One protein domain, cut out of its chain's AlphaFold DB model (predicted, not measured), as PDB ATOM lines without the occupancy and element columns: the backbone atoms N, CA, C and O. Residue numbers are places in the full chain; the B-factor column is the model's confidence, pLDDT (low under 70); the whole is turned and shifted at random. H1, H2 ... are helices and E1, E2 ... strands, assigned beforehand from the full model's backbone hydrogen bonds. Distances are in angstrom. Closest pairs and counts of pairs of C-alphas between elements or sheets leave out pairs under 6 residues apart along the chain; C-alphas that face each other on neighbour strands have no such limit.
ATOM      1  N   TYR A  61      35.747  10.563 -13.385       91.44
ATOM      2  CA  TYR A  61      35.526   9.518 -12.376       91.44
ATOM      3  C   TYR A  61      35.652  10.043 -10.931       91.44
ATOM      4  O   TYR A  61      34.849   9.691 -10.073       91.44
ATOM      5  N   GLN A  62      36.604  10.947 -10.659       91.25
ATOM      6  CA  GLN A  62      36.787  11.545  -9.327       91.25
ATOM      7  C   GLN A  62      35.576  12.393  -8.926       91.25
ATOM      8  O   GLN A  62      35.170  12.409  -7.764       91.25
ATOM      9  N   ARG A  63      34.994  13.099  -9.899       90.38
ATOM     10  CA  ARG A  63      33.783  13.903  -9.712       90.38
ATOM     11  C   ARG A  63      32.545  13.018  -9.521       90.38
ATOM     12  O   ARG A  63      31.717  13.322  -8.668       90.38
ATOM     13  N   GLU A  64      32.447  11.905 -10.256       90.88
ATOM     14  CA  GLU A  64      31.403  10.887 -10.061       90.88
ATOM     15  C   GLU A  64      31.459  10.294  -8.646       90.88
ATOM     16  O   GLU A  64      30.429  10.237  -7.981       90.88
ATOM     17  N   LEU A  65      32.644   9.951  -8.132       89.62
ATOM     18  CA  LEU A  65      32.794   9.454  -6.758       89.62
ATOM     19  C   LEU A  65      32.445  10.523  -5.707       89.62
ATOM     20  O   LEU A  65      31.682  10.258  -4.780       89.62
ATOM     21  N   ALA A  66      32.926  11.759  -5.883       88.81
ATOM     22  CA  ALA A  66      32.648  12.863  -4.958       88.81
ATOM     23  C   ALA A  66      31.155  13.225  -4.859       88.81
ATOM     24  O   ALA A  66      30.722  13.819  -3.867       88.81
ATOM     25  N   ARG A  67      30.354  12.868  -5.871       88.00
ATOM     26  CA  ARG A  67      28.896  13.017  -5.849       88.00
ATOM     27  C   ARG A  67      28.263  12.235  -4.703       88.00
ATOM     28  O   ARG A  67      27.379  12.763  -4.028       88.00
ATOM     29  N   TYR A  68      28.708  11.002  -4.482       85.06
ATOM     30  CA  TYR A  68      28.136  10.142  -3.453       85.06
ATOM     31  C   TYR A  68      28.449  10.679  -2.055       85.06
ATOM     32  O   TYR A  68      27.532  10.787  -1.243       85.06
ATOM     33  N   ASP A  69      29.675  11.157  -1.811       82.19
ATOM     34  CA  ASP A  69      30.037  11.834  -0.555       82.19
ATOM     35  C   ASP A  69      29.070  12.979  -0.218       82.19
ATOM     36  O   ASP A  69      28.637  13.139   0.925       82.19
ATOM     37  N   LEU A  70      28.734  13.808  -1.208       81.56
ATOM     38  CA  LEU A  70      27.834  14.944  -1.016       81.56
ATOM     39  C   LEU A  70      26.390  14.507  -0.781       81.56
ATOM     40  O   LEU A  70      25.721  15.071   0.086       81.56
ATOM     41  N   LEU A  71      25.927  13.484  -1.497       82.38
ATOM     42  CA  LEU A  71      24.591  12.925  -1.315       82.38
ATOM     43  C   LEU A  71      24.400  12.314   0.076       82.38
ATOM     44  O   LEU A  71      23.355  12.539   0.687       82.38
ATOM     45  N   PHE A  72      25.406  11.611   0.602       79.38
ATOM     46  CA  PHE A  72      25.354  11.064   1.959       79.38
ATOM     47  C   PHE A  72      25.388  12.161   3.034       79.38
ATOM     48  O   PHE A  72      24.633  12.082   3.999       79.38
ATOM     49  N   ASN A  73      26.212  13.202   2.859       74.38
ATOM     50  CA  ASN A  73      26.439  14.214   3.898       74.38
ATOM     51  C   ASN A  73      25.433  15.374   3.903       74.38
ATOM     52  O   ASN A  73      25.072  15.866   4.968       74.38
ATOM     53  N   ARG A  74      25.013  15.869   2.731       68.94
ATOM     54  CA  ARG A  74      24.194  17.094   2.612       68.94
ATOM     55  C   ARG A  74      22.783  16.846   2.092       68.94
ATOM     56  O   ARG A  74      21.966  17.758   2.116       68.94
ATOM     57  N   GLY A  75      22.472  15.623   1.656       63.50
ATOM     58  CA  GLY A  75      21.112  15.176   1.342       63.50
ATOM     59  C   GLY A  75      20.437  15.828   0.129       63.50
ATOM     60  O   GLY A  75      19.384  15.345  -0.280       63.50
ATOM     61  N   VAL A  76      21.020  16.872  -0.469       61.28
ATOM     62  CA  VAL A  76      20.465  17.575  -1.629       61.28
ATOM     63  C   VAL A  76      21.594  17.938  -2.592       61.28
ATOM     64  O   VAL A  76      22.532  18.637  -2.217       61.28
ATOM     65  N   LEU A  77      21.489  17.443  -3.827       60.50
ATOM     66  CA  LEU A  77      22.146  18.036  -4.992       60.50
ATOM     67  C   LEU A  77      21.093  18.912  -5.667       60.50
ATOM     68  O   LEU A  77      20.016  18.411  -6.002       60.50
ATOM     69  N   HIS A  78      21.368  20.205  -5.808       57.81
ATOM     70  CA  HIS A  78      20.405  21.143  -6.391       57.81
ATOM     71  C   HIS A  78      20.435  21.105  -7.922       57.81
ATOM     72  O   HIS A  78      19.417  21.380  -8.559       57.81
ATOM     73  N   LYS A  79      21.570  20.707  -8.508       55.28
ATOM     74  CA  LYS A  79      21.737  20.507  -9.949       55.28
ATOM     75  C   LYS A  79      22.270  19.114 -10.296       55.28
ATOM     76  O   LYS A  79      22.835  18.404  -9.471       55.28
ATOM     77  N   THR A  80      22.142  18.745 -11.569       56.34
ATOM     78  CA  THR A  80      22.782  17.569 -12.196       56.34
ATOM     79  C   THR A  80      24.306  17.700 -12.342       56.34
ATOM     80  O   THR A  80      24.932  16.869 -12.998       56.34
ATOM     81  N   GLU A  81      24.916  18.738 -11.773       69.31
ATOM     82  CA  GLU A  81      26.340  19.025 -11.911       69.31
ATOM     83  C   GLU A  81      27.154  18.126 -10.968       69.31
ATOM     84  O   GLU A  81      26.849  17.968  -9.784       69.31
ATOM     85  N   LEU A  82      28.190  17.486 -11.512       80.00
ATOM     86  CA  LEU A  82      29.122  16.705 -10.707       80.00
ATOM     87  C   LEU A  82      29.908  17.662  -9.797       80.00
ATOM     88  O   LEU A  82      30.420  18.662 -10.293       80.00
ATOM     89  N   PRO A  83      30.053  17.383  -8.494       88.00
ATOM     90  CA  PRO A  83      30.743  18.296  -7.599       88.00
ATOM     91  C   PRO A  83      32.260  18.221  -7.746       88.00
ATOM     92  O   PRO A  83      32.838  17.213  -8.163       88.00
ATOM     93  N   CYS A  84      32.935  19.282  -7.310       88.56
ATOM     94  CA  CYS A  84      34.385  19.275  -7.236       88.56
ATOM     95  C   CYS A  84      34.883  18.379  -6.088       88.56
ATOM     96  O   CYS A  84      34.532  18.634  -4.931       88.56
ATOM     97  N   PRO A  85      35.762  17.388  -6.352       89.06
ATOM     98  CA  PRO A  85      36.325  16.538  -5.303       89.06
ATOM     99  C   PRO A  85      37.174  17.331  -4.300       89.06
ATOM    100  O   PRO A  85      37.271  16.925  -3.144       89.06
ATOM    101  N   HIS A  86      37.729  18.476  -4.717       88.88
ATOM    102  CA  HIS A  86      38.629  19.301  -3.908       88.88
ATOM    103  C   HIS A  86      37.894  20.280  -2.991       88.88
ATOM    104  O   HIS A  86      38.176  20.334  -1.800       88.88
ATOM    105  N   CYS A  87      36.956  21.072  -3.527       87.19
ATOM    106  CA  CYS A  87      36.252  22.097  -2.745       87.19
ATOM    107  C   CYS A  87      34.855  21.671  -2.272       87.19
ATOM    108  O   CYS A  87      34.220  22.415  -1.524       87.19
ATOM    109  N   LYS A  88      34.375  20.485  -2.685       85.88
ATOM    110  CA  LYS A  88      33.073  19.902  -2.306       85.88
ATOM    111  C   LYS A  88      31.886  20.851  -2.564       85.88
ATOM    112  O   LYS A  88      30.905  20.858  -1.814       85.88
ATOM    113  N   LYS A  89      31.996  21.674  -3.612       83.50
ATOM    114  CA  LYS A  89      30.943  22.559  -4.125       83.50
ATOM    115  C   LYS A  89      30.472  22.064  -5.491       83.50
ATOM    116  O   LYS A  89      31.262  21.481  -6.237       83.50
ATOM    117  N   GLU A  90      29.198  22.298  -5.787       84.25
ATOM    118  CA  GLU A  90      28.676  22.245  -7.155       84.25
ATOM    119  C   GLU A  90      29.282  23.420  -7.932       84.25
ATOM    120  O   GLU A  90      29.323  24.546  -7.427       84.25
ATOM    121  N   SER A  91      29.836  23.141  -9.106       82.88
ATOM    122  CA  SER A  91      30.543  24.123  -9.923       82.88
ATOM    123  C   SER A  91      30.562  23.678 -11.374       82.88
ATOM    124  O   SER A  91      30.677  22.482 -11.646       82.88
ATOM    125  N   ASP A  92      30.590  24.639 -12.289       87.38
ATOM    126  CA  ASP A  92      30.845  24.358 -13.696       87.38
ATOM    127  C   ASP A  92      32.262  23.815 -13.913       87.38
ATOM    128  O   ASP A  92      33.221  24.197 -13.229       87.38
ATOM    129  N   PHE A  93      32.388  22.921 -14.891       87.12
ATOM    130  CA  PHE A  93      33.653  22.307 -15.269       87.12
ATOM    131  C   PHE A  93      34.004  22.638 -16.709       87.12
ATOM    132  O   PHE A  93      33.318  22.207 -17.637       87.12
ATOM    133  N   LEU A  94      35.100  23.367 -16.884       88.00
ATOM    134  CA  LEU A  94      35.593  23.766 -18.194       88.00
ATOM    135  C   LEU A  94      36.490  22.653 -18.754       88.00
ATOM    136  O   LEU A  94      37.447  22.257 -18.084       88.00
ATOM    137  N   PRO A  95      36.192  22.100 -19.945       85.12
ATOM    138  CA  PRO A  95      37.006  21.044 -20.530       85.12
ATOM    139  C   PRO A  95      38.397  21.579 -20.871       85.12
ATOM    140  O   PRO A  95      38.535  22.630 -21.500       85.12
ATOM    141  N   VAL A  96      39.434  20.834 -20.488       80.81
ATOM    142  CA  VAL A  96      40.810  21.178 -20.849       80.81
ATOM    143  C   VAL A  96      41.073  20.662 -22.262       80.81
ATOM    144  O   VAL A  96      41.125  19.456 -22.495       80.81
ATOM    145  N   THR A  97      41.203  21.575 -23.223       67.56
ATOM    146  CA  THR A  97      41.436  21.250 -24.644       67.56
ATOM    147  C   THR A  97      42.908  21.003 -24.973       67.56
ATOM    148  O   THR A  97      43.224  20.458 -26.030       67.56
ATOM    149  N   VAL A  98      43.816  21.406 -24.083       62.19
ATOM    150  CA  VAL A  98      45.261  21.298 -24.282       62.19
ATOM    151  C   VAL A  98      45.744  19.940 -23.788       62.19
ATOM    152  O   VAL A  98      45.422  19.519 -22.677       62.19
ATOM    153  N   ASN A  99      46.550  19.267 -24.606       60.78
ATOM    154  CA  ASN A  99      47.260  18.049 -24.227       60.78
ATOM    155  C   ASN A  99      48.360  18.422 -23.213       60.78
ATOM    156  O   ASN A  99      49.506  18.665 -23.581       60.78
ATOM    157  N   LEU A 100      47.988  18.575 -21.942       61.88
ATOM    158  CA  LEU A 100      48.930  18.843 -20.858       61.88
ATOM    159  C   LEU A 100      49.684  17.548 -20.531       61.88
ATOM    160  O   LEU A 100      49.067  16.495 -20.348       61.88
ATOM    161  N   SER A 101      51.014  17.614 -20.453       57.19
ATOM    162  CA  SER A 101      51.833  16.511 -19.953       57.19
ATOM    163  C   SER A 101      51.414  16.200 -18.517       57.19
ATOM    164  O   SER A 101      51.602  16.982 -17.592       57.19
ATOM    165  N   PHE A 102      50.819  15.022 -18.339       52.19
ATOM    166  CA  PHE A 102      50.250  14.545 -17.077       52.19
ATOM    167  C   PHE A 102      51.211  14.651 -15.878       52.19
ATOM    168  O   PHE A 102      50.775  14.863 -14.749       52.19
ATOM    169  N   HIS A 103      52.515  14.523 -16.131       50.59
ATOM    170  CA  HIS A 103      53.562  14.533 -15.112       50.59
ATOM    171  C   HIS A 103      53.949  15.924 -14.603       50.59
ATOM    172  O   HIS A 103      54.522  16.007 -13.520       50.59
ATOM    173  N   ASP A 104      53.614  16.997 -15.321       52.50
ATOM    174  CA  ASP A 104      54.151  18.324 -15.004       52.50
ATOM    175  C   ASP A 104      53.268  19.125 -14.034       52.50
ATOM    176  O   ASP A 104      53.710  20.152 -13.522       52.50
ATOM    177  N   THR A 105      52.043  18.666 -13.726       54.59
ATOM    178  CA  THR A 105      51.101  19.488 -12.941       54.59
ATOM    179  C   THR A 105      50.232  18.789 -11.879       54.59
ATOM    180  O   THR A 105      49.738  19.504 -11.004       54.59
ATOM    181  N   HIS A 106      50.014  17.457 -11.856       57.47
ATOM    182  CA  HIS A 106      48.945  16.883 -10.999       57.47
ATOM    183  C   HIS A 106      49.244  15.533 -10.312       57.47
ATOM    184  O   HIS A 106      48.897  14.474 -10.828       57.47
ATOM    185  N   LEU A 107      49.752  15.576  -9.073       61.59
ATOM    186  CA  LEU A 107      49.815  14.404  -8.175       61.59
ATOM    187  C   LEU A 107      48.416  13.884  -7.778       61.59
ATOM    188  O   LEU A 107      48.224  12.681  -7.625       61.59
ATOM    189  N   ASP A 108      47.423  14.773  -7.685       66.62
ATOM    190  CA  ASP A 108      46.089  14.454  -7.149       66.62
ATOM    191  C   ASP A 108      45.065  14.018  -8.220       66.62
ATOM    192  O   ASP A 108      43.892  13.784  -7.916       66.62
ATOM    193  N   CYS A 109      45.459  13.946  -9.497       73.69
ATOM    194  CA  CYS A 109      44.536  13.723 -10.619       73.69
ATOM    195  C   CYS A 109      44.972  12.567 -11.525       73.69
ATOM    196  O   CYS A 109      45.067  12.700 -12.752       73.69
ATOM    197  N   LEU A 110      45.248  11.420 -10.900       82.75
ATOM    198  CA  LEU A 110      45.724  10.242 -11.611       82.75
ATOM    199  C   LEU A 110      44.684   9.695 -12.597       82.75
ATOM    200  O   LEU A 110      43.482   9.786 -12.366       82.75
ATOM    201  N   SER A 111      45.147   9.156 -13.725       85.81
ATOM    202  CA  SER A 111      44.258   8.521 -14.702       85.81
ATOM    203  C   SER A 111      43.799   7.163 -14.181       85.81
ATOM    204  O   SER A 111      44.639   6.372 -13.756       85.81
ATOM    205  N   LEU A 112      42.501   6.880 -14.287       89.50
ATOM    206  CA  LEU A 112      41.923   5.576 -13.979       89.50
ATOM    207  C   LEU A 112      42.446   4.541 -14.978       89.50
ATOM    208  O   LEU A 112      42.214   4.664 -16.188       89.50
ATOM    209  N   GLN A 113      43.155   3.536 -14.477       90.38
ATOM    210  CA  GLN A 113      43.719   2.463 -15.283       90.38
ATOM    211  C   GLN A 113      42.657   1.425 -15.642       90.38
ATOM    212  O   GLN A 113      41.674   1.214 -14.931       90.38
ATOM    213  N   LYS A 114      42.890   0.683 -16.730       89.12
ATOM    214  CA  LYS A 114      41.995  -0.414 -17.128       89.12
ATOM    215  C   LYS A 114      41.865  -1.489 -16.043       89.12
ATOM    216  O   LYS A 114      40.797  -2.073 -15.902       89.12
ATOM    217  N   SER A 115      42.933  -1.740 -15.287       88.50
ATOM    218  CA  SER A 115      42.927  -2.663 -14.146       88.50
ATOM    219  C   SER A 115      42.016  -2.203 -13.006       88.50
ATOM    220  O   SER A 115      41.470  -3.044 -12.303       88.50
ATOM    221  N   GLU A 116      41.824  -0.893 -12.847       89.81
ATOM    222  CA  GLU A 116      41.047  -0.272 -11.762       89.81
ATOM    223  C   GLU A 116      39.573  -0.065 -12.149       89.81
ATOM    224  O   GLU A 116      38.710   0.127 -11.298       89.81
ATOM    225  N   TYR A 117      39.253  -0.132 -13.443       91.31
ATOM    226  CA  TYR A 117      37.910   0.127 -13.967       91.31
ATOM    227  C   TYR A 117      36.822  -0.766 -13.358       91.31
ATOM    228  O   TYR A 117      35.730  -0.293 -13.034       91.31
ATOM    229  N   THR A 118      37.110  -2.058 -13.188       89.25
ATOM    230  CA  THR A 118      36.164  -3.013 -12.593       89.25
ATOM    231  C   THR A 118      35.860  -2.660 -11.139       89.25
ATOM    232  O   THR A 118      34.713  -2.749 -10.706       89.25
ATOM    233  N   GLU A 119      36.876  -2.231 -10.389       91.44
ATOM    234  CA  GLU A 119      36.721  -1.809  -8.997       91.44
ATOM    235  C   GLU A 119      35.912  -0.516  -8.900       91.44
ATOM    236  O   GLU A 119      34.963  -0.447  -8.121       91.44
ATOM    237  N   PHE A 120      36.200   0.459  -9.767       92.00
ATOM    238  CA  PHE A 120      35.418   1.688  -9.878       92.00
ATOM    239  C   PHE A 120      33.927   1.411 -10.135       92.00
ATOM    240  O   PHE A 120      33.072   1.968  -9.445       92.00
ATOM    241  N   LYS A 121      33.594   0.526 -11.089       91.88
ATOM    242  CA  LYS A 121      32.196   0.145 -11.369       91.88
ATOM    243  C   LYS A 121      31.513  -0.440 -10.137       91.88
ATOM    244  O   LYS A 121      30.435   0.017  -9.765       91.88
ATOM    245  N   LYS A 122      32.175  -1.393  -9.478       92.31
ATOM    246  CA  LYS A 122      31.659  -2.035  -8.267       92.31
ATOM    247  C   LYS A 122      31.425  -1.021  -7.146       92.31
ATOM    248  O   LYS A 122      30.390  -1.060  -6.489       92.31
ATOM    249  N   GLN A 123      32.362  -0.100  -6.940       92.00
ATOM    250  CA  GLN A 123      32.239   0.945  -5.929       92.00
ATOM    251  C   GLN A 123      31.040   1.863  -6.215       92.00
ATOM    252  O   GLN A 123      30.281   2.201  -5.308       92.00
ATOM    253  N   ARG A 124      30.842   2.241  -7.483       91.69
ATOM    254  CA  ARG A 124      29.712   3.073  -7.906       91.69
ATOM    255  C   ARG A 124      28.368   2.389  -7.646       91.69
ATOM    256  O   ARG A 124      27.485   3.004  -7.057       91.69
ATOM    257  N   GLU A 125      28.243   1.118  -8.024       91.81
ATOM    258  CA  GLU A 125      27.043   0.303  -7.779       91.81
ATOM    259  C   GLU A 125      26.729   0.195  -6.279       91.81
ATOM    260  O   GLU A 125      25.595   0.425  -5.859       91.81
ATOM    261  N   GLN A 126      27.749  -0.062  -5.453       89.88
ATOM    262  CA  GLN A 126      27.597  -0.115  -3.998       89.88
ATOM    263  C   GLN A 126      27.086   1.210  -3.420       89.88
ATOM    264  O   GLN A 126      26.203   1.215  -2.562       89.88
ATOM    265  N   TYR A 127      27.607   2.348  -3.885       88.75
ATOM    266  CA  TYR A 127      27.119   3.645  -3.422       88.75
ATOM    267  C   TYR A 127      25.685   3.940  -3.868       88.75
ATOM    268  O   TYR A 127      24.931   4.546  -3.106       88.75
ATOM    269  N   GLU A 128      25.290   3.517  -5.066       87.38
ATOM    270  CA  GLU A 128      23.915   3.665  -5.553       87.38
ATOM    271  C   GLU A 128      22.925   2.850  -4.721       87.38
ATOM    272  O   GLU A 128      21.876   3.373  -4.330       87.38
ATOM    273  N   GLU A 129      23.284   1.615  -4.377       88.62
ATOM    274  CA  GLU A 129      22.490   0.759  -3.497       88.62
ATOM    275  C   GLU A 129      22.342   1.377  -2.098       88.62
ATOM    276  O   GLU A 129      21.227   1.534  -1.593       88.62
ATOM    277  N   LEU A 130      23.450   1.819  -1.494       86.94
ATOM    278  CA  LEU A 130      23.436   2.486  -0.189       86.94
ATOM    279  C   LEU A 130      22.577   3.757  -0.204       86.94
ATOM    280  O   LEU A 130      21.815   4.020   0.730       86.94
ATOM    281  N   LEU A 131      22.665   4.545  -1.277       83.25
ATOM    282  CA  LEU A 131      21.851   5.743  -1.439       83.25
ATOM    283  C   LEU A 131      20.362   5.392  -1.531       83.25
ATOM    284  O   LEU A 131      19.545   6.059  -0.892       83.25
ATOM    285  N   TYR A 132      20.004   4.358  -2.293       83.69
ATOM    286  CA  TYR A 132      18.630   3.876  -2.399       83.69
ATOM    287  C   TYR A 132      18.077   3.459  -1.031       83.69
ATOM    288  O   TYR A 132      17.049   3.985  -0.598       83.69
ATOM    289  N   LEU A 133      18.805   2.607  -0.304       82.69
ATOM    290  CA  LEU A 133      18.416   2.146   1.030       82.69
ATOM    291  C   LEU A 133      18.236   3.314   2.013       82.69
ATOM    292  O   LEU A 133      17.247   3.363   2.745       82.69
ATOM    293  N   SER A 134      19.129   4.309   1.976       79.38
ATOM    294  CA  SER A 134      19.037   5.490   2.848       79.38
ATOM    295  C   SER A 134      17.777   6.335   2.603       79.38
ATOM    296  O   SER A 134      17.206   6.900   3.539       79.38
ATOM    297  N   LYS A 135      17.312   6.429   1.349       75.75
ATOM    298  CA  LYS A 135      16.087   7.163   0.994       75.75
ATOM    299  C   LYS A 135      14.839   6.415   1.446       75.75
ATOM    300  O   LYS A 135      13.903   7.048   1.934       75.75
ATOM    301  N   VAL A 136      14.838   5.090   1.304       71.56
ATOM    302  CA  VAL A 136      13.745   4.229   1.771       71.56
ATOM    303  C   VAL A 136      13.582   4.350   3.288       71.56
ATOM    304  O   VAL A 136      12.467   4.595   3.748       71.56
ATOM    305  N   ASP A 137      14.678   4.298   4.056       72.50
ATOM    306  CA  ASP A 137      14.648   4.468   5.518       72.50
ATOM    307  C   ASP A 137      14.085   5.839   5.935       72.50
ATOM    308  O   ASP A 137      13.184   5.921   6.770       72.50
ATOM    309  N   LYS A 138      14.526   6.933   5.292       72.62
ATOM    310  CA  LYS A 138      13.965   8.277   5.538       72.62
ATOM    311  C   LYS A 138      12.468   8.349   5.231       72.62
ATOM    312  O   LYS A 138      11.708   8.908   6.017       72.62
ATOM    313  N   SER A 139      12.029   7.777   4.108       70.44
ATOM    314  CA  SER A 139      10.606   7.753   3.751       70.44
ATOM    315  C   SER A 139       9.776   6.948   4.749       70.44
ATOM    316  O   SER A 139       8.626   7.309   4.997       70.44
ATOM    317  N   PHE A 140      10.324   5.861   5.292       62.38
ATOM    318  CA  PHE A 140       9.647   5.031   6.281       62.38
ATOM    319  C   PHE A 140       9.523   5.755   7.627       62.38
ATOM    320  O   PHE A 140       8.425   5.843   8.173       62.38
ATOM    321  N   LYS A 141      10.610   6.378   8.105       70.00
ATOM    322  CA  LYS A 141      10.613   7.206   9.323       70.00
ATOM    323  C   LYS A 141       9.602   8.351   9.260       70.00
ATOM    324  O   LYS A 141       8.841   8.539  10.205       70.00
ATOM    325  N   ASN A 142       9.535   9.058   8.130       72.12
ATOM    326  CA  ASN A 142       8.580  10.153   7.951       72.12
ATOM    327  C   ASN A 142       7.117   9.675   8.002       72.12
ATOM    328  O   ASN A 142       6.272  10.373   8.553       72.12
ATOM    329  N   LYS A 143       6.807   8.483   7.467       65.69
ATOM    330  CA  LYS A 143       5.448   7.913   7.525       65.69
ATOM    331  C   LYS A 143       5.033   7.534   8.946       65.69
ATOM    332  O   LYS A 143       3.891   7.779   9.321       65.69
ATOM    333  N   ILE A 144       5.943   6.962   9.736       64.88
ATOM    334  CA  ILE A 144       5.667   6.626  11.144       64.88
ATOM    335  C   ILE A 144       5.381   7.901  11.944       64.88
ATOM    336  O   ILE A 144       4.360   7.971  12.616       64.88
TER     337      ILE A 144
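AT A GLANCE: This is residues 61 to 144 of the 151 residues of an uncharacterized protein of Bacillus sp. FJAT-27231 (UniProt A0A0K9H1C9). What shape? Two helices lie side by side, long H2 and shorter H1, and residues 75 to 92 fold back along H1, away from H2. Residues 94 to 101 and, at the far end, 136 to 144 of H2 stick out. What builds it? The printed part has 84 residues, with H1, E1 and H2 in that order, and of the 45 residues in named elements helices hold 42, mostly helix; the whole is loose, radius of gyration of the C-alphas 16.2 A, spanning 56 by 29 by 18 A.

HOW THE PARTS SIT: What touches? H2, residues 117 to 144, touches H1, residues 61 to 74, with residues 124 to 131 alone; their closest C-alphas, Tyr 68 and Tyr 127, are 6.6 A apart. They run the same way at a shallow tilt of 18 degrees. And the strand? E1, residues 93 to 95, pairs with no named strand and is apart from H1 and H2. Backbones? Every O i to N i+4 pair in H2 is within hydrogen-bond range, 8 of 10 in H1.

IN THESE COORDINATES: How long? From first to last C-alpha, H2 measures 41.4 A, H1 20.3 A. Anchors? C-alpha 61 is at (35.526, 9.518, -12.376), C-alpha 144 at (5.667, 6.626, 11.144).

THE WHOLE: Links? Both are long, 18 and 21 residues; the printed part has no cut. Low confidence? pLDDT is under 70 at residues 74 to 81, 97 to 108, 140 and 143 to 144.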